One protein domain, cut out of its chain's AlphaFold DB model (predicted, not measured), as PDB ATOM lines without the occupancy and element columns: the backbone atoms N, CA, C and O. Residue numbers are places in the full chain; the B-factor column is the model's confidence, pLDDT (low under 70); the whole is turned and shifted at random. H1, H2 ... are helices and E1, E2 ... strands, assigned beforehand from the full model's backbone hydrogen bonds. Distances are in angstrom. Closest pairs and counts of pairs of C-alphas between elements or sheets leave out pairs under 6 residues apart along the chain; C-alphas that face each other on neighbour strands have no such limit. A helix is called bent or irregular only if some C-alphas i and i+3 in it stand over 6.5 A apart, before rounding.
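What this domain is: This is residues 11 to 138 of the 150 residues of an uncharacterized protein of Niveibacterium umoris (UniProt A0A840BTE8). Two small sheets of three strands each have a helix packed over one face: H1 runs along the sheet E2 E3 E4, and H2 runs slantwise to the strands of the sheet E5 E1 E6. H2 lies in the middle of the domain, between the sheet E5 E1 E6 and H4, which also packs on H1; H3 sits farthest out, beyond H4. The printed part has 128 residues, with four named helices and six named strands in the order E1 H1 E2 E3 E4 E5 H2 E6 H3 H4; both sheets are antiparallel and the class is mixed. The whole is compact, with a radius of gyration of the C-alphas of 13.5 A and spans of 40 by 33 by 25 A.

Where its parts are: One sheet holds E2, residues 39 to 44, 16.3 A long, E3, residues 49 to 54, 16.8 A, and E4, residues 62 to 65. The other holds E5, residues 70 to 74, E1, residues 11 to 15, and E6, residues 96 to 100. C-alpha 11 is at (86.114, -32.165, 61.901). H1, residues 19 to 33, measures 20.9 A; H2, residues 80 to 92, 17.9 A; H4, residues 126 to 136, 15.9 A, ending with C-alpha 136 at (97.436, -24.395, 49.286). H3, residues 113 to 119, is irregular: C-alphas 114 and 117 are 7.3 A apart.

How they stand to each other: E2, E3 and E4 form a meander, each strand the antiparallel neighbour of the one before, in two hairpins; N 42 and O 51 are 2.9 A apart, N 64 and O 50 2.8 A. H1 is on this sheet at a height of 9.9 A, over E2 and E3. H2 is on the sheet E5 E1 E6 at a height of 8.5 A, over E1 and E6, forming two layers, a sheet with a helix on one face. There N 13 and O 71 are 2.9 A apart, N 12 and O 99 2.8 A. E5, H2 and E6 make a split strand-helix-strand unit, two strands running the same way with E1 between them; its crossover is right-handed. H1 and H2 touch with residues 25 to 29 and 84 to 88 alone, closest at the C-alphas of Ala 26 and Leu 88, 6.8 A, at a steep tilt of 69.5 degrees, only just short of about perpendicular. H4 touches H2, closest at the C-alphas of Cys 87 and Ser 136, 5.0 A, at a shallow tilt of 32 degrees, the same way. It touches residues 28 to 33 of H1 alone, closest at the C-alphas of Val 29 and Gly 135, 4.7 A. H3 touches H4, about perpendicular at 73 degrees, closest at the C-alphas of Pro 113 and Arg 129, 5.5 A. In H1, H2 and H4 every O i to N i+4 pair is within hydrogen-bond range; in H3 0 of 3 are, beside 3 of 4 O i to N i+3 pairs.

The domain as a whole: The C-alphas farthest apart, those of Arg 46 and Asn 114, are 40.8 A from each other. The printed part has no cut. The link from E6 to H3, residues 101 to 112, is long. The mean pLDDT of the printed part is 89.4, and no printed residue is under 70.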
ATOM      1  N   PHE A  11      84.920 -32.892  61.496       90.62
ATOM      2  CA  PHE A  11      86.114 -32.165  61.901       90.62
ATOM      3  C   PHE A  11      85.711 -30.966  62.740       90.62
ATOM      4  O   PHE A  11      84.779 -30.248  62.381       90.62
ATOM      5  N   LEU A  12      86.429 -30.729  63.830       93.25
ATOM      6  CA  LEU A  12      86.317 -29.510  64.614       93.25
ATOM      7  C   LEU A  12      87.389 -28.539  64.145       93.25
ATOM      8  O   LEU A  12      88.542 -28.924  63.949       93.25
ATOM      9  N   TRP A  13      87.023 -27.277  63.982       94.00
ATOM     10  CA  TRP A  13      87.962 -26.246  63.577       94.00
ATOM     11  C   TRP A  13      87.839 -25.012  64.458       94.00
ATOM     12  O   TRP A  13      86.780 -24.715  65.016       94.00
ATOM     13  N   ARG A  14      88.947 -24.292  64.586       94.25
ATOM     14  CA  ARG A  14      89.011 -22.975  65.220       94.25
ATOM     15  C   ARG A  14      90.128 -22.153  64.602       94.25
ATOM     16  O   ARG A  14      91.105 -22.725  64.115       94.25
ATOM     17  N   THR A  15      90.009 -20.837  64.681       93.31
ATOM     18  CA  THR A  15      91.081 -19.919  64.290       93.31
ATOM     19  C   THR A  15      91.386 -18.902  65.383       93.31
ATOM     20  O   THR A  15      90.510 -18.559  66.178       93.31
ATOM     21  N   SER A  16      92.641 -18.470  65.457       92.81
ATOM     22  CA  SER A  16      93.088 -17.348  66.294       92.81
ATOM     23  C   SER A  16      93.138 -16.018  65.538       92.81
ATOM     24  O   SER A  16      93.408 -14.991  66.158       92.81
ATOM     25  N   LEU A  17      92.889 -16.027  64.224       91.50
ATOM     26  CA  LEU A  17      92.785 -14.808  63.424       91.50
ATOM     27  C   LEU A  17      91.588 -13.965  63.853       91.50
ATOM     28  O   LEU A  17      90.605 -14.483  64.382       91.50
ATOM     29  N   LYS A  18      91.628 -12.668  63.546       92.44
ATOM     30  CA  LYS A  18      90.413 -11.843  63.583       92.44
ATOM     31  C   LYS A  18      89.477 -12.258  62.450       92.44
ATOM     32  O   LYS A  18      89.929 -12.744  61.416       92.44
ATOM     33  N   TRP A  19      88.173 -12.015  62.600       92.12
ATOM     34  CA  TRP A  19      87.192 -12.416  61.584       92.12
ATOM     35  C   TRP A  19      87.536 -11.887  60.186       92.12
ATOM     36  O   TRP A  19      87.557 -12.662  59.239       92.12
ATOM     37  N   GLN A  20      87.917 -10.613  60.064       91.38
ATOM     38  CA  GLN A  20      88.316 -10.016  58.781       91.38
ATOM     39  C   GLN A  20      89.518 -10.725  58.137       91.38
ATOM     40  O   GLN A  20      89.531 -10.944  56.928       91.38
ATOM     41  N   GLU A  21      90.506 -11.125  58.936       91.94
ATOM     42  CA  GLU A  21      91.690 -11.856  58.471       91.94
ATOM     43  C   GLU A  21      91.325 -13.290  58.062       91.94
ATOM     44  O   GLU A  21      91.793 -13.781  57.038       91.94
ATOM     45  N   ALA A  22      90.440 -13.947  58.819       91.81
ATOM     46  CA  ALA A  22      89.926 -15.273  58.489       91.81
ATOM     47  C   ALA A  22      89.091 -15.262  57.196       91.81
ATOM     48  O   ALA A  22      89.257 -16.148  56.356       91.81
ATOM     49  N   VAL A  23      88.243 -14.245  57.005       92.69
ATOM     50  CA  VAL A  23      87.488 -14.017  55.764       92.69
ATOM     51  C   VAL A  23      88.442 -13.772  54.599       92.69
ATOM     52  O   VAL A  23      88.261 -14.371  53.540       92.69
ATOM     53  N   ALA A  24      89.471 -12.938  54.776       92.38
ATOM     54  CA  ALA A  24      90.457 -12.656  53.734       92.38
ATOM     55  C   ALA A  24      91.247 -13.912  53.331       92.38
ATOM     56  O   ALA A  24      91.372 -14.202  52.143       92.38
ATOM     57  N   ALA A  25      91.711 -14.698  54.307       92.31
ATOM     58  CA  ALA A  25      92.404 -15.960  54.060       92.31
ATOM     59  C   ALA A  25      91.515 -16.954  53.296       92.31
ATOM     60  O   ALA A  25      91.932 -17.537  52.296       92.31
ATOM     61  N   ALA A  26      90.258 -17.116  53.723       93.38
ATOM     62  CA  ALA A  26      89.320 -18.007  53.050       93.38
ATOM     63  C   ALA A  26      88.967 -17.510  51.640       93.38
ATOM     64  O   ALA A  26      88.913 -18.308  50.707       93.38
ATOM     65  N   THR A  27      88.811 -16.198  51.456       94.50
ATOM     66  CA  THR A  27      88.580 -15.567  50.148       94.50
ATOM     67  C   THR A  27      89.727 -15.858  49.184       94.50
ATOM     68  O   THR A  27      89.464 -16.294  48.067       94.50
ATOM     69  N   ALA A  28      90.984 -15.731  49.619       93.44
ATOM     70  CA  ALA A  28      92.146 -16.029  48.780       93.44
ATOM     71  C   ALA A  28      92.155 -17.490  48.284       93.44
ATOM     72  O   ALA A  28      92.464 -17.756  47.121       93.44
ATOM     73  N   VAL A  29      91.756 -18.444  49.134       94.75
ATOM     74  CA  VAL A  29      91.596 -19.852  48.728       94.75
ATOM     75  C   VAL A  29      90.489 -20.003  47.682       94.75
ATOM     76  O   VAL A  29      90.688 -20.668  46.663       94.75
ATOM     77  N   ILE A  30      89.332 -19.373  47.897       95.31
ATOM     78  CA  ILE A  30      88.202 -19.458  46.963       95.31
ATOM     79  C   ILE A  30      88.523 -18.793  45.617       95.31
ATOM     80  O   ILE A  30      88.155 -19.324  44.572       95.31
ATOM     81  N   GLU A  31      89.254 -17.680  45.600       93.88
ATOM     82  CA  GLU A  31      89.721 -17.040  44.365       93.88
ATOM     83  C   GLU A  31      90.631 -17.963  43.547       93.88
ATOM     84  O   GLU A  31      90.484 -18.056  42.327       93.88
ATOM     85  N   ARG A  32      91.513 -18.726  44.206       93.06
ATOM     86  CA  ARG A  32      92.294 -19.773  43.531       93.06
ATOM     87  C   ARG A  32      91.398 -20.869  42.974       93.06
ATOM     88  O   ARG A  32      91.569 -21.280  41.828       93.06
ATOM     89  N   TRP A  33      90.423 -21.327  43.750       94.75
ATOM     90  CA  TRP A  33      89.485 -22.358  43.309       94.75
ATOM     91  C   TRP A  33      88.621 -21.918  42.121       94.75
ATOM     92  O   TRP A  33      88.346 -22.736  41.243       94.75
ATOM     93  N   ASN A  34      88.278 -20.630  42.042       94.31
ATOM     94  CA  ASN A  34      87.532 -20.028  40.934       94.31
ATOM     95  C   ASN A  34      88.237 -20.133  39.574       94.31
ATOM     96  O   ASN A  34      87.581 -20.031  38.540       94.31
ATOM     97  N   THR A  35      89.546 -20.399  39.550       92.44
ATOM     98  CA  THR A  35      90.270 -20.714  38.305       92.44
ATOM     99  C   THR A  35      89.944 -22.109  37.751       92.44
ATOM    100  O   THR A  35      90.209 -22.385  36.584       92.44
ATOM    101  N   LEU A  36      89.368 -22.991  38.577       92.81
ATOM    102  CA  LEU A  36      89.051 -24.382  38.242       92.81
ATOM    103  C   LEU A  36      87.544 -24.635  38.118       92.81
ATOM    104  O   LEU A  36      87.124 -25.400  37.254       92.81
ATOM    105  N   THR A  37      86.736 -24.049  39.003       92.31
ATOM    106  CA  THR A  37      85.271 -24.198  39.023       92.31
ATOM    107  C   THR A  37      84.638 -23.007  39.745       92.31
ATOM    108  O   THR A  37      85.261 -22.479  40.664       92.31
ATOM    109  N   PRO A  38      83.433 -22.547  39.364       93.38
ATOM    110  CA  PRO A  38      82.858 -21.330  39.928       93.38
ATOM    111  C   PRO A  38      82.348 -21.504  41.365       93.38
ATOM    112  O   PRO A  38      81.610 -22.435  41.687       93.38
ATOM    113  N   PHE A  39      82.647 -20.514  42.197       95.12
ATOM    114  CA  PHE A  39      82.199 -20.322  43.568       95.12
ATOM    115  C   PHE A  39      81.704 -18.893  43.754       95.12
ATOM    116  O   PHE A  39      82.246 -17.939  43.195       95.12
ATOM    117  N   VAL A  40      80.681 -18.743  44.589       94.94
ATOM    118  CA  VAL A  40      80.101 -17.445  44.929       94.94
ATOM    119  C   VAL A  40      80.343 -17.181  46.406       94.94
ATOM    120  O   VAL A  40      79.995 -18.008  47.253       94.94
ATOM    121  N   MET A  41      80.921 -16.019  46.695       95.06
ATOM    122  CA  MET A  41      81.140 -15.511  48.044       95.06
ATOM    123  C   MET A  41      80.170 -14.365  48.304       95.06
ATOM    124  O   MET A  41      80.074 -13.440  47.498       95.06
ATOM    125  N   THR A  42      79.474 -14.414  49.432       93.69
ATOM    126  CA  THR A  42      78.552 -13.359  49.859       93.69
ATOM    127  C   THR A  42      78.950 -12.894  51.248       93.69
ATOM    128  O   THR A  42      79.132 -13.709  52.148       93.69
ATOM    129  N   LEU A  43      79.064 -11.580  51.429       91.12
ATOM    130  CA  LEU A  43      79.274 -10.961  52.732       91.12
ATOM    131  C   LEU A  43      77.989 -10.250  53.153       91.12
ATOM    132  O   LEU A  43      77.657  -9.200  52.599       91.12
ATOM    133  N   ASP A  44      77.287 -10.807  54.135       87.31
ATOM    134  CA  ASP A  44      76.207 -10.097  54.807       87.31
ATOM    135  C   ASP A  44      76.797  -9.213  55.907       87.31
ATOM    136  O   ASP A  44      77.214  -9.684  56.967       87.31
ATOM    137  N   LYS A  45      76.867  -7.909  55.629       75.19
ATOM    138  CA  LYS A  45      77.400  -6.916  56.569       75.19
ATOM    139  C   LYS A  45      76.466  -6.641  57.748       75.19
ATOM    140  O   LYS A  45      76.929  -6.073  58.728       75.19
ATOM    141  N   ARG A  46      75.172  -6.966  57.648       78.62
ATOM    142  CA  ARG A  46      74.206  -6.718  58.732       78.62
ATOM    143  C   ARG A  46      74.350  -7.763  59.825       78.62
ATOM    144  O   ARG A  46      74.363  -7.406  60.995       78.62
ATOM    145  N   ASP A  47      74.524  -9.013  59.412       78.44
ATOM    146  CA  ASP A  47      74.659 -10.153  60.321       78.44
ATOM    147  C   ASP A  47      76.122 -10.561  60.566       78.44
ATOM    148  O   ASP A  47      76.383 -11.530  61.275       78.44
ATOM    149  N   ALA A  48      77.080  -9.842  59.965       88.94
ATOM    150  CA  ALA A  48      78.510 -10.147  60.008       88.94
ATOM    151  C   ALA A  48      78.810 -11.618  59.652       88.94
ATOM    152  O   ALA A  48      79.586 -12.316  60.313       88.94
ATOM    153  N   VAL A  49      78.163 -12.098  58.584       92.38
ATOM    154  CA  VAL A  49      78.303 -13.471  58.087       92.38
ATOM    155  C   VAL A  49      78.914 -13.457  56.696       92.38
ATOM    156  O   VAL A  49      78.386 -12.859  55.760       92.38
ATOM    157  N   TRP A  50      80.016 -14.178  56.544       94.62
ATOM    158  CA  TRP A  50      80.590 -14.503  55.249       94.62
ATOM    159  C   TRP A  50      80.170 -15.913  54.842       94.62
ATOM    160  O   TRP A  50      80.273 -16.855  55.626       94.62
ATOM    161  N   ILE A  51      79.662 -16.059  53.626       93.81
ATOM    162  CA  ILE A  51      79.044 -17.286  53.125       93.81
ATOM    163  C   ILE A  51      79.705 -17.681  51.812       93.81
ATOM    164  O   ILE A  51      79.910 -16.838  50.939       93.81
ATOM    165  N   VAL A  52      79.957 -18.980  51.641       93.94
ATOM    166  CA  VAL A  52      80.456 -19.550  50.387       93.94
ATOM    167  C   VAL A  52      79.551 -20.669  49.903       93.94
ATOM    168  O   VAL A  52      79.139 -21.548  50.666       93.94
ATOM    169  N   ARG A  53      79.280 -20.658  48.600       93.69
ATOM    170  CA  ARG A  53      78.567 -21.722  47.889       93.69
ATOM    171  C   ARG A  53      79.236 -22.039  46.559       93.69
ATOM    172  O   ARG A  53      79.902 -21.185  45.971       93.69
ATOM    173  N   HIS A  54      79.037 -23.258  46.073       92.50
ATOM    174  CA  HIS A  54      79.417 -23.614  44.711       92.50
ATOM    175  C   HIS A  54      78.457 -22.944  43.715       92.50
ATOM    176  O   HIS A  54      77.274 -22.781  44.004       92.50
ATOM    177  N   GLY A  55      78.937 -22.553  42.533       88.88
ATOM    178  CA  GLY A  55      78.140 -21.809  41.549       88.88
ATOM    179  C   GLY A  55      76.912 -22.565  41.028       88.88
ATOM    180  O   GLY A  55      75.959 -21.945  40.567       88.88
ATOM    181  N   SER A  56      76.908 -23.897  41.136       87.62
ATOM    182  CA  SER A  56      75.778 -24.750  40.746       87.62
ATOM    183  C   SER A  56      74.807 -25.086  41.885       87.62
ATOM    184  O   SER A  56      73.805 -25.753  41.633       87.62
ATOM    185  N   THR A  57      75.080 -24.672  43.129       87.12
ATOM    186  CA  THR A  57      74.239 -24.996  44.290       87.12
ATOM    187  C   THR A  57      73.741 -23.732  44.982       87.12
ATOM    188  O   THR A  57      74.464 -22.759  45.187       87.12
ATOM    189  N   ALA A  58      72.466 -23.733  45.376       84.19
ATOM    190  CA  ALA A  58      71.911 -22.623  46.146       84.19
ATOM    191  C   ALA A  58      72.398 -22.645  47.603       84.19
ATOM    192  O   ALA A  58      72.643 -21.586  48.179       84.19
ATOM    193  N   ALA A  59      72.547 -23.847  48.173       88.19
ATOM    194  CA  ALA A  59      72.944 -24.047  49.557       88.19
ATOM    195  C   ALA A  59      74.441 -23.746  49.768       88.19
ATOM    196  O   ALA A  59      75.273 -24.194  48.969       88.19
ATOM    197  N   PRO A  60      74.796 -23.016  50.838       91.50
ATOM    198  CA  PRO A  60      76.185 -22.788  51.194       91.50
ATOM    199  C   PRO A  60      76.819 -24.036  51.798       91.50
ATOM    200  O   PRO A  60      76.188 -24.735  52.586       91.50
ATOM    201  N   PHE A  61      78.086 -24.272  51.466       91.75
ATOM    202  CA  PHE A  61      78.876 -25.329  52.103       91.75
ATOM    203  C   PHE A  61      79.694 -24.791  53.283       91.75
ATOM    204  O   PHE A  61      80.096 -25.561  54.150       91.75
ATOM    205  N   PHE A  62      79.942 -23.477  53.343       93.06
ATOM    206  CA  PHE A  62      80.687 -22.860  54.437       93.06
ATOM    207  C   PHE A  62      80.097 -21.503  54.821       93.06
ATOM    208  O   PHE A  62      79.689 -20.718  53.963       93.06
ATOM    209  N   GLN A  63      80.064 -21.235  56.124       92.94
ATOM    210  CA  GLN A  63      79.671 -19.953  56.697       92.94
ATOM    211  C   GLN A  63      80.637 -19.597  57.822       92.94
ATOM    212  O   GLN A  63      80.981 -20.447  58.643       92.94
ATOM    213  N   LEU A  64      81.037 -18.333  57.875       92.94
ATOM    214  CA  LEU A  64      81.925 -17.786  58.885       92.94
ATOM    215  C   LEU A  64      81.277 -16.552  59.501       92.94
ATOM    216  O   LEU A  64      81.077 -15.548  58.816       92.94
ATOM    217  N   ARG A  65      80.965 -16.622  60.792       92.56
ATOM    218  CA  ARG A  65      80.356 -15.517  61.538       92.56
ATOM    219  C   ARG A  65      81.398 -14.807  62.389       92.56
ATOM    220  O   ARG A  65      82.318 -15.453  62.892       92.56
ATOM    221  N   GLU A  66      81.260 -13.498  62.553       91.19
ATOM    222  CA  GLU A  66      82.192 -12.694  63.356       91.19
ATOM    223  C   GLU A  66      82.193 -13.086  64.839       91.19
ATOM    224  O   GLU A  66      83.246 -13.117  65.474       91.19
ATOM    225  N   ASP A  67      81.033 -13.474  65.367       88.56
ATOM    226  CA  ASP A  67      80.848 -13.917  66.750       88.56
ATOM    227  C   ASP A  67      81.360 -15.346  67.020       88.56
ATOM    228  O   ASP A  67      81.520 -15.740  68.179       88.56
ATOM    229  N   SER A  68      81.646 -16.133  65.974       88.44
ATOM    230  CA  SER A  68      82.062 -17.531  66.101       88.44
ATOM    231  C   SER A  68      83.124 -17.936  65.079       88.44
ATOM    232  O   SER A  68      82.839 -18.407  63.979       88.44
ATOM    233  N   LEU A  69      84.383 -17.880  65.517       92.75
ATOM    234  CA  LEU A  69      85.570 -18.299  64.759       92.75
ATOM    235  C   LEU A  69      85.979 -19.756  65.029       92.75
ATOM    236  O   LEU A  69      87.159 -20.115  65.097       92.75
ATOM    237  N   ARG A  70      84.972 -20.601  65.232       93.19
ATOM    238  CA  ARG A  70      85.087 -22.043  65.446       93.19
ATOM    239  C   ARG A  70      83.827 -22.735  64.956       93.19
ATOM    240  O   ARG A  70      82.764 -22.120  64.893       93.19
ATOM    241  N   GLY A  71      83.926 -24.029  64.700       91.94
ATOM    242  CA  GLY A  71      82.767 -24.826  64.335       91.94
ATOM    243  C   GLY A  71      83.112 -26.278  64.072       91.94
ATOM    244  O   GLY A  71      84.197 -26.758  64.405       91.94
ATOM    245  N   SER A  72      82.165 -26.966  63.451       91.19
ATOM    246  CA  SER A  72      82.350 -28.313  62.943       91.19
ATOM    247  C   SER A  72      81.949 -28.382  61.476       91.19
ATOM    248  O   SER A  72      81.074 -27.645  61.023       91.19
ATOM    249  N   VAL A  73      82.604 -29.260  60.727       90.88
ATOM    250  CA  VAL A  73      82.200 -29.615  59.364       90.88
ATOM    251  C   VAL A  73      82.090 -31.130  59.263       90.88
ATOM    252  O   VAL A  73      82.894 -31.830  59.881       90.88
ATOM    253  N   PRO A  74      81.109 -31.665  58.528       86.25
ATOM    254  CA  PRO A  74      80.997 -33.102  58.360       86.25
ATOM    255  C   PRO A  74      82.185 -33.633  57.546       86.25
ATOM    256  O   PRO A  74      82.625 -33.021  56.574       86.25
ATOM    257  N   ARG A  75      82.716 -34.787  57.954       82.69
ATOM    258  CA  ARG A  75      83.743 -35.526  57.204       82.69
ATOM    259  C   ARG A  75      83.135 -36.287  56.022       82.69
ATOM    260  O   ARG A  75      83.813 -36.538  55.027       82.69
ATOM    261  N   VAL A  76      81.872 -36.681  56.167       80.69
ATOM    262  CA  VAL A  76      81.090 -37.468  55.210       80.69
ATOM    263  C   VAL A  76      80.066 -36.550  54.544       80.69
ATOM    264  O   VAL A  76      79.406 -35.770  55.222       80.69
ATOM    265  N   GLY A  77      79.919 -36.640  53.223       84.19
ATOM    266  CA  GLY A  77      79.042 -35.762  52.438       84.19
ATOM    267  C   GLY A  77      79.828 -34.848  51.501       84.19
ATOM    268  O   GLY A  77      80.764 -35.312  50.849       84.19
ATOM    269  N   ASP A  78      79.427 -33.575  51.413       86.69
ATOM    270  CA  ASP A  78      80.109 -32.569  50.588       86.69
ATOM    271  C   ASP A  78      81.507 -32.257  51.160       86.69
ATOM    272  O   ASP A  78      81.615 -31.687  52.252       86.69
ATOM    273  N   PRO A  79      82.595 -32.610  50.450       90.50
ATOM    274  CA  PRO A  79      83.945 -32.433  50.964       90.50
ATOM    275  C   PRO A  79      84.430 -30.978  50.913       90.50
ATOM    276  O   PRO A  79      85.478 -30.696  51.488       90.50
ATOM    277  N   LEU A  80      83.726 -30.052  50.245       93.00
ATOM    278  CA  LEU A  80      84.214 -28.688  49.991       93.00
ATOM    279  C   LEU A  80      84.530 -27.909  51.273       93.00
ATOM    280  O   LEU A  80      85.552 -27.228  51.341       93.00
ATOM    281  N   ALA A  81      83.697 -28.037  52.308       92.56
ATOM    282  CA  ALA A  81      83.897 -27.342  53.579       92.56
ATOM    283  C   ALA A  81      85.165 -27.820  54.302       92.56
ATOM    284  O   ALA A  81      85.997 -27.018  54.727       92.56
ATOM    285  N   ALA A  82      85.338 -29.141  54.398       92.56
ATOM    286  CA  ALA A  82      86.529 -29.736  54.990       92.56
ATOM    287  C   ALA A  82      87.780 -29.436  54.151       92.56
ATOM    288  O   ALA A  82      88.837 -29.144  54.704       92.56
ATOM    289  N   LEU A  83      87.652 -29.438  52.824       94.00
ATOM    290  CA  LEU A  83      88.733 -29.101  51.907       94.00
ATOM    291  C   LEU A  83      89.205 -27.654  52.079       94.00
ATOM    292  O   LEU A  83      90.408 -27.410  52.113       94.00
ATOM    293  N   LEU A  84      88.275 -26.708  52.242       94.56
ATOM    294  CA  LEU A  84      88.593 -25.300  52.485       94.56
ATOM    295  C   LEU A  84      89.402 -25.153  53.778       94.56
ATOM    296  O   LEU A  84      90.432 -24.484  53.793       94.56
ATOM    297  N   LEU A  85      88.978 -25.834  54.845       93.38
ATOM    298  CA  LEU A  85      89.695 -25.833  56.120       93.38
ATOM    299  C   LEU A  85      91.085 -26.467  56.006       93.38
ATOM    300  O   LEU A  85      92.027 -25.950  56.597       93.38
ATOM    301  N   LEU A  86      91.247 -27.542  55.228       92.94
ATOM    302  CA  LEU A  86      92.564 -28.134  54.977       92.94
ATOM    303  C   LEU A  86      93.498 -27.158  54.250       92.94
ATOM    304  O   LEU A  86      94.653 -27.036  54.649       92.94
ATOM    305  N   CYS A  87      93.007 -26.433  53.240       93.25
ATOM    306  CA  CYS A  87      93.778 -25.378  52.575       93.25
ATOM    307  C   CYS A  87      94.182 -24.272  53.559       93.25
ATOM    308  O   CYS A  87      95.343 -23.873  53.590       93.25
ATOM    309  N   LEU A  88      93.251 -23.826  54.408       92.12
ATOM    310  CA  LEU A  88      93.515 -22.801  55.419       92.12
ATOM    311  C   LEU A  88      94.561 -23.251  56.440       92.12
ATOM    312  O   LEU A  88      95.471 -22.492  56.745       92.12
ATOM    313  N   VAL A  89      94.490 -24.488  56.936       91.31
ATOM    314  CA  VAL A  89      95.513 -25.031  57.845       91.31
ATOM    315  C   VAL A  89      96.860 -25.186  57.133       91.31
ATOM    316  O   VAL A  89      97.895 -24.945  57.743       91.31
ATOM    317  N   ARG A  90      96.889 -25.544  55.844       89.44
ATOM    318  CA  ARG A  90      98.145 -25.613  55.073       89.44
ATOM    319  C   ARG A  90      98.793 -24.244  54.894       89.44
ATOM    320  O   ARG A  90     100.003 -24.136  55.054       89.44
ATOM    321  N   ALA A  91      98.001 -23.219  54.587       85.00
ATOM    322  CA  ALA A  91      98.492 -21.859  54.376       85.00
ATOM    323  C   ALA A  91      98.782 -21.108  55.694       85.00
ATOM    324  O   ALA A  91      99.628 -20.217  55.727       85.00
ATOM    325  N   HIS A  92      98.094 -21.465  56.788       83.88
ATOM    326  CA  HIS A  92      98.063 -20.706  58.046       83.88
ATOM    327  C   HIS A  92      98.115 -21.594  59.299       83.88
ATOM    328  O   HIS A  92      97.409 -21.319  60.269       83.88
ATOM    329  N   GLY A  93      98.911 -22.665  59.296       74.12
ATOM    330  CA  GLY A  93      98.862 -23.738  60.308       74.12
ATOM    331  C   GLY A  93      98.990 -23.316  61.778       74.12
ATOM    332  O   GLY A  93      98.485 -24.015  62.656       74.12
ATOM    333  N   ASP A  94      99.589 -22.159  62.066       81.50
ATOM    334  CA  ASP A  94      99.647 -21.616  63.429       81.50
ATOM    335  C   ASP A  94      98.334 -20.951  63.864       81.50
ATOM    336  O   ASP A  94      97.979 -20.959  65.049       81.50
ATOM    337  N   ALA A  95      97.601 -20.391  62.900       87.44
ATOM    338  CA  ALA A  95      96.402 -19.609  63.135       87.44
ATOM    339  C   ALA A  95      95.118 -20.430  62.988       87.44
ATOM    340  O   ALA A  95      94.201 -20.263  63.787       87.44
ATOM    341  N   PHE A  96      95.057 -21.359  62.029       90.50
ATOM    342  CA  PHE A  96      93.944 -22.297  61.877       90.50
ATOM    343  C   PHE A  96      94.306 -23.666  62.434       90.50
ATOM    344  O   PHE A  96      95.333 -24.244  62.096       90.50
ATOM    345  N   ARG A  97      93.412 -24.227  63.249       91.44
ATOM    346  CA  ARG A  97      93.548 -25.586  63.774       91.44
ATOM    347  C   ARG A  97      92.355 -26.427  63.372       91.44
ATOM    348  O   ARG A  97      91.215 -26.003  63.555       91.44
ATOM    349  N   LEU A  98      92.644 -27.634  62.901       91.75
ATOM    350  CA  LEU A  98      91.666 -28.660  62.568       91.75
ATOM    351  C   LEU A  98      91.959 -29.905  63.406       91.75
ATOM    352  O   LEU A  98      93.106 -30.343  63.496       91.75
ATOM    353  N   THR A  99      90.935 -30.465  64.036       91.06
ATOM    354  CA  THR A  99      91.035 -31.690  64.833       91.06
ATOM    355  C   THR A  99      89.901 -32.643  64.479       91.06
ATOM    356  O   THR A  99      88.835 -32.230  64.015       91.06
ATOM    357  N   PHE A 100      90.100 -33.929  64.734       88.62
ATOM    358  CA  PHE A 100      89.004 -34.889  64.814       88.62
ATOM    359  C   PHE A 100      88.155 -34.638  66.075       88.62
ATOM    360  O   PHE A 100      88.528 -33.848  66.952       88.62
ATOM    361  N   THR A 101      86.988 -35.282  66.170       86.69
ATOM    362  CA  THR A 101      86.067 -35.117  67.312       86.69
ATOM    363  C   THR A 101      86.600 -35.678  68.630       86.69
ATOM    364  O   THR A 101      86.116 -35.283  69.683       86.69
ATOM    365  N   ASP A 102      87.590 -36.569  68.594       83.00
ATOM    366  CA  ASP A 102      88.326 -37.035  69.778       83.00
ATOM    367  C   ASP A 102      89.437 -36.065  70.225       83.00
ATOM    368  O   ASP A 102      90.124 -36.313  71.214       83.00
ATOM    369  N   GLY A 103      89.618 -34.954  69.505       83.75
ATOM    370  CA  GLY A 103      90.648 -33.959  69.774       83.75
ATOM    371  C   GLY A 103      91.993 -34.245  69.107       83.75
ATOM    372  O   GLY A 103      92.907 -33.431  69.262       83.75
ATOM    373  N   GLN A 104      92.139 -35.329  68.333       87.25
ATOM    374  CA  GLN A 104      93.378 -35.595  67.609       87.25
ATOM    375  C   GLN A 104      93.623 -34.496  66.555       87.25
ATOM    376  O   GLN A 104      92.764 -34.267  65.694       87.25
ATOM    377  N   PRO A 105      94.776 -33.799  66.580       87.56
ATOM    378  CA  PRO A 105      95.072 -32.752  65.612       87.56
ATOM    379  C   PRO A 105      95.335 -33.322  64.219       87.56
ATOM    380  O   PRO A 105      95.956 -34.375  64.064       87.56
ATOM    381  N   ILE A 106      94.891 -32.584  63.203       86.88
ATOM    382  CA  ILE A 106      95.130 -32.893  61.795       86.88
ATOM    383  C   ILE A 106      96.235 -31.980  61.287       86.88
ATOM    384  O   ILE A 106      96.064 -30.768  61.176       86.88
ATOM    385  N   ASP A 107      97.368 -32.586  60.951       83.06
ATOM    386  CA  ASP A 107      98.485 -31.894  60.322       83.06
ATOM    387  C   ASP A 107      98.262 -31.836  58.804       83.06
ATOM    388  O   ASP A 107      98.688 -32.714  58.050       83.06
ATOM    389  N   ALA A 108      97.531 -30.814  58.353       82.44
ATOM    390  CA  ALA A 108      97.203 -30.655  56.937       82.44
ATOM    391  C   ALA A 108      98.439 -30.347  56.071       82.44
ATOM    392  O   ALA A 108      98.424 -30.632  54.870       82.44
ATOM    393  N   ALA A 109      99.514 -29.808  56.662       77.31
ATOM    394  CA  ALA A 109     100.770 -29.528  55.966       77.31
ATOM    395  C   ALA A 109     101.466 -30.818  55.507       77.31
ATOM    396  O   ALA A 109     102.082 -30.840  54.444       77.31
ATOM    397  N   LYS A 110     101.304 -31.912  56.261       82.88
ATOM    398  CA  LYS A 110     101.841 -33.238  55.917       82.88
ATOM    399  C   LYS A 110     100.915 -34.097  55.058       82.88
ATOM    400  O   LYS A 110     101.299 -35.202  54.691       82.88
ATOM    401  N   LEU A 111      99.706 -33.628  54.754       85.06
ATOM    402  CA  LEU A 111      98.762 -34.383  53.937       85.06
ATOM    403  C   LEU A 111      99.258 -34.451  52.484       85.06
ATOM    404  O   LEU A 111      99.355 -33.422  51.812       85.06
ATOM    405  N   ASP A 112      99.531 -35.649  51.975       85.75
ATOM    406  CA  ASP A 112      99.733 -35.841  50.539       85.75
ATOM    407  C   ASP A 112      98.372 -35.678  49.828       85.75
ATOM    408  O   ASP A 112      97.393 -36.317  50.231       85.75
ATOM    409  N   PRO A 113      98.253 -34.849  48.773       86.31
ATOM    410  CA  PRO A 113      97.023 -34.754  47.991       86.31
ATOM    411  C   PRO A 113      96.496 -36.099  47.464       86.31
ATOM    412  O   PRO A 113      95.291 -36.245  47.256       86.31
ATOM    413  N   ASN A 114      97.362 -37.095  47.264       86.12
ATOM    414  CA  ASN A 114      96.972 -38.449  46.871       86.12
ATOM    415  C   ASN A 114      96.302 -39.229  48.013       86.12
ATOM    416  O   ASN A 114      95.455 -40.082  47.755       86.12
ATOM    417  N   GLU A 115      96.606 -38.891  49.266       85.75
ATOM    418  CA  GLU A 115      95.991 -39.470  50.464       85.75
ATOM    419  C   GLU A 115      94.702 -38.746  50.887       85.75
ATOM    420  O   GLU A 115      94.078 -39.112  51.885       85.75
ATOM    421  N   LEU A 116      94.252 -37.743  50.121       86.75
ATOM    422  CA  LEU A 116      93.058 -36.958  50.444       86.75
ATOM    423  C   LEU A 116      91.822 -37.836  50.671       86.75
ATOM    424  O   LEU A 116      91.056 -37.568  51.590       86.75
ATOM    425  N   ALA A 117      91.643 -38.898  49.881       85.38
ATOM    426  CA  ALA A 117      90.505 -39.810  50.015       85.38
ATOM    427  C   ALA A 117      90.518 -40.603  51.336       85.38
ATOM    428  O   ALA A 117      89.462 -40.944  51.864       85.38
ATOM    429  N   SER A 118      91.696 -40.848  51.920       85.00
ATOM    430  CA  SER A 118      91.822 -41.490  53.236       85.00
ATOM    431  C   SER A 118      91.273 -40.588  54.347       85.00
ATOM    432  O   SER A 118      90.666 -41.058  55.315       85.00
ATOM    433  N   LEU A 119      91.447 -39.272  54.198       85.31
ATOM    434  CA  LEU A 119      90.937 -38.285  55.142       85.31
ATOM    435  C   LEU A 119      89.479 -37.904  54.854       85.31
ATOM    436  O   LEU A 119      88.674 -37.848  55.781       85.31
ATOM    437  N   LEU A 120      89.132 -37.688  53.587       87.31
ATOM    438  CA  LEU A 120      87.810 -37.316  53.089       87.31
ATOM    439  C   LEU A 120      87.296 -38.422  52.153       87.31
ATOM    440  O   LEU A 120      87.521 -38.346  50.946       87.31
ATOM    441  N   PRO A 121      86.563 -39.429  52.664       83.00
ATOM    442  CA  PRO A 121      86.177 -40.615  51.889       83.00
ATOM    443  C   PRO A 121      85.329 -40.328  50.642       83.00
ATOM    444  O   PRO A 121      85.125 -41.209  49.814       83.00
ATOM    445  N   HIS A 122      84.756 -39.126  50.531       84.25
ATOM    446  CA  HIS A 122      83.912 -38.702  49.408       84.25
ATOM    447  C   HIS A 122      84.660 -37.795  48.418       84.25
ATOM    448  O   HIS A 122      84.166 -37.523  47.325       84.25
ATOM    449  N   ALA A 123      85.896 -37.399  48.736       85.56
ATOM    450  CA  ALA A 123      86.763 -36.609  47.868       85.56
ATOM    451  C   ALA A 123      87.496 -37.477  46.818       85.56
ATOM    452  O   ALA A 123      88.680 -37.283  46.543       85.56
ATOM    453  N   ASN A 124      86.798 -38.446  46.213       82.50
ATOM    454  CA  ASN A 124      87.395 -39.414  45.281       82.50
ATOM    455  C   ASN A 124      87.650 -38.825  43.886       82.50
ATOM    456  O   ASN A 124      88.521 -39.293  43.147       82.50
ATOM    457  N   HIS A 125      86.910 -37.775  43.521       88.62
ATOM    458  CA  HIS A 125      87.048 -37.127  42.225       88.62
ATOM    459  C   HIS A 125      88.353 -36.320  42.138       88.62
ATOM    460  O   HIS A 125      88.713 -35.582  43.057       88.62
ATOM    461  N   ALA A 126      89.042 -36.399  40.996       87.88
ATOM    462  CA  ALA A 126      90.338 -35.744  40.788       87.88
ATOM    463  C   ALA A 126      90.298 -34.216  40.978       87.88
ATOM    464  O   ALA A 126      91.317 -33.609  41.304       87.88
ATOM    465  N   VAL A 127      89.121 -33.598  40.814       90.19
ATOM    466  CA  VAL A 127      88.918 -32.158  41.042       90.19
ATOM    467  C   VAL A 127      89.274 -31.740  42.471       90.19
ATOM    468  O   VAL A 127      89.891 -30.700  42.647       90.19
ATOM    469  N   PHE A 128      88.986 -32.562  43.486       91.75
ATOM    470  CA  PHE A 128      89.252 -32.195  44.881       91.75
ATOM    471  C   PHE A 128      90.746 -32.146  45.188       91.75
ATOM    472  O   PHE A 128      91.195 -31.276  45.926       91.75
ATOM    473  N   ARG A 129      91.540 -33.013  44.547       92.00
ATOM    474  CA  ARG A 129      93.005 -32.944  44.627       92.00
ATOM    475  C   ARG A 129      93.534 -31.664  43.985       92.00
ATOM    476  O   ARG A 129      94.375 -30.995  44.573       92.00
ATOM    477  N   LYS A 130      92.998 -31.285  42.818       92.44
ATOM    478  CA  LYS A 130      93.357 -30.022  42.151       92.44
ATOM    479  C   LYS A 130      92.998 -28.804  43.007       92.44
ATOM    480  O   LYS A 130      93.810 -27.897  43.125       92.44
ATOM    481  N   LEU A 131      91.822 -28.813  43.635       93.50
ATOM    482  CA  LEU A 131      91.381 -27.760  44.552       93.50
ATOM    483  C   LEU A 131      92.276 -27.679  45.800       93.50
ATOM    484  O   LEU A 131      92.658 -26.579  46.188       93.50
ATOM    485  N   LEU A 132      92.674 -28.811  46.395       92.44
ATOM    486  CA  LEU A 132      93.615 -28.814  47.523       92.44
ATOM    487  C   LEU A 132      94.951 -28.164  47.149       92.44
ATOM    488  O   LEU A 132      95.465 -27.341  47.902       92.44
ATOM    489  N   ILE A 133      95.504 -28.526  45.988       91.00
ATOM    490  CA  ILE A 133      96.777 -27.986  45.493       91.00
ATOM    491  C   ILE A 133      96.640 -26.480  45.250       91.00
ATOM    492  O   ILE A 133      97.342 -25.701  45.886       91.00
ATOM    493  N   ALA A 134      95.667 -26.066  44.430       91.25
ATOM    494  CA  ALA A 134      95.451 -24.659  44.095       91.25
ATOM    495  C   ALA A 134      95.168 -23.792  45.333       91.25
ATOM    496  O   ALA A 134      95.642 -22.664  45.432       91.25
ATOM    497  N   GLY A 135      94.404 -24.315  46.297       88.00
ATOM    498  CA  GLY A 135      94.089 -23.608  47.536       88.00
ATOM    499  C   GLY A 135      95.265 -23.512  48.510       88.00
ATOM    500  O   GLY A 135      95.327 -22.563  49.282       88.00
ATOM    501  N   SER A 136      96.215 -24.450  48.464       85.44
ATOM    502  CA  SER A 136      97.436 -24.395  49.286       85.44
ATOM    503  C   SER A 136      98.433 -23.341  48.796       85.44
ATOM    504  O   SER A 136      99.299 -22.920  49.552       85.44
ATOM    505  N   GLU A 137      98.308 -22.917  47.539       85.94
ATOM    506  CA  GLU A 137      99.088 -21.840  46.914       85.94
ATOM    507  C   GLU A 137      98.408 -20.464  47.071       85.94
ATOM    508  O   GLU A 137      98.758 -19.485  46.392       85.94
ATOM    509  N   ALA A 138      97.381 -20.380  47.926       80.44
ATOM    510  CA  ALA A 138      96.749 -19.117  48.264       80.44
ATOM    511  C   ALA A 138      97.772 -18.207  48.966       80.44
ATOM    512  O   ALA A 138      98.437 -18.642  49.911       80.44
TER     513      ALA A 138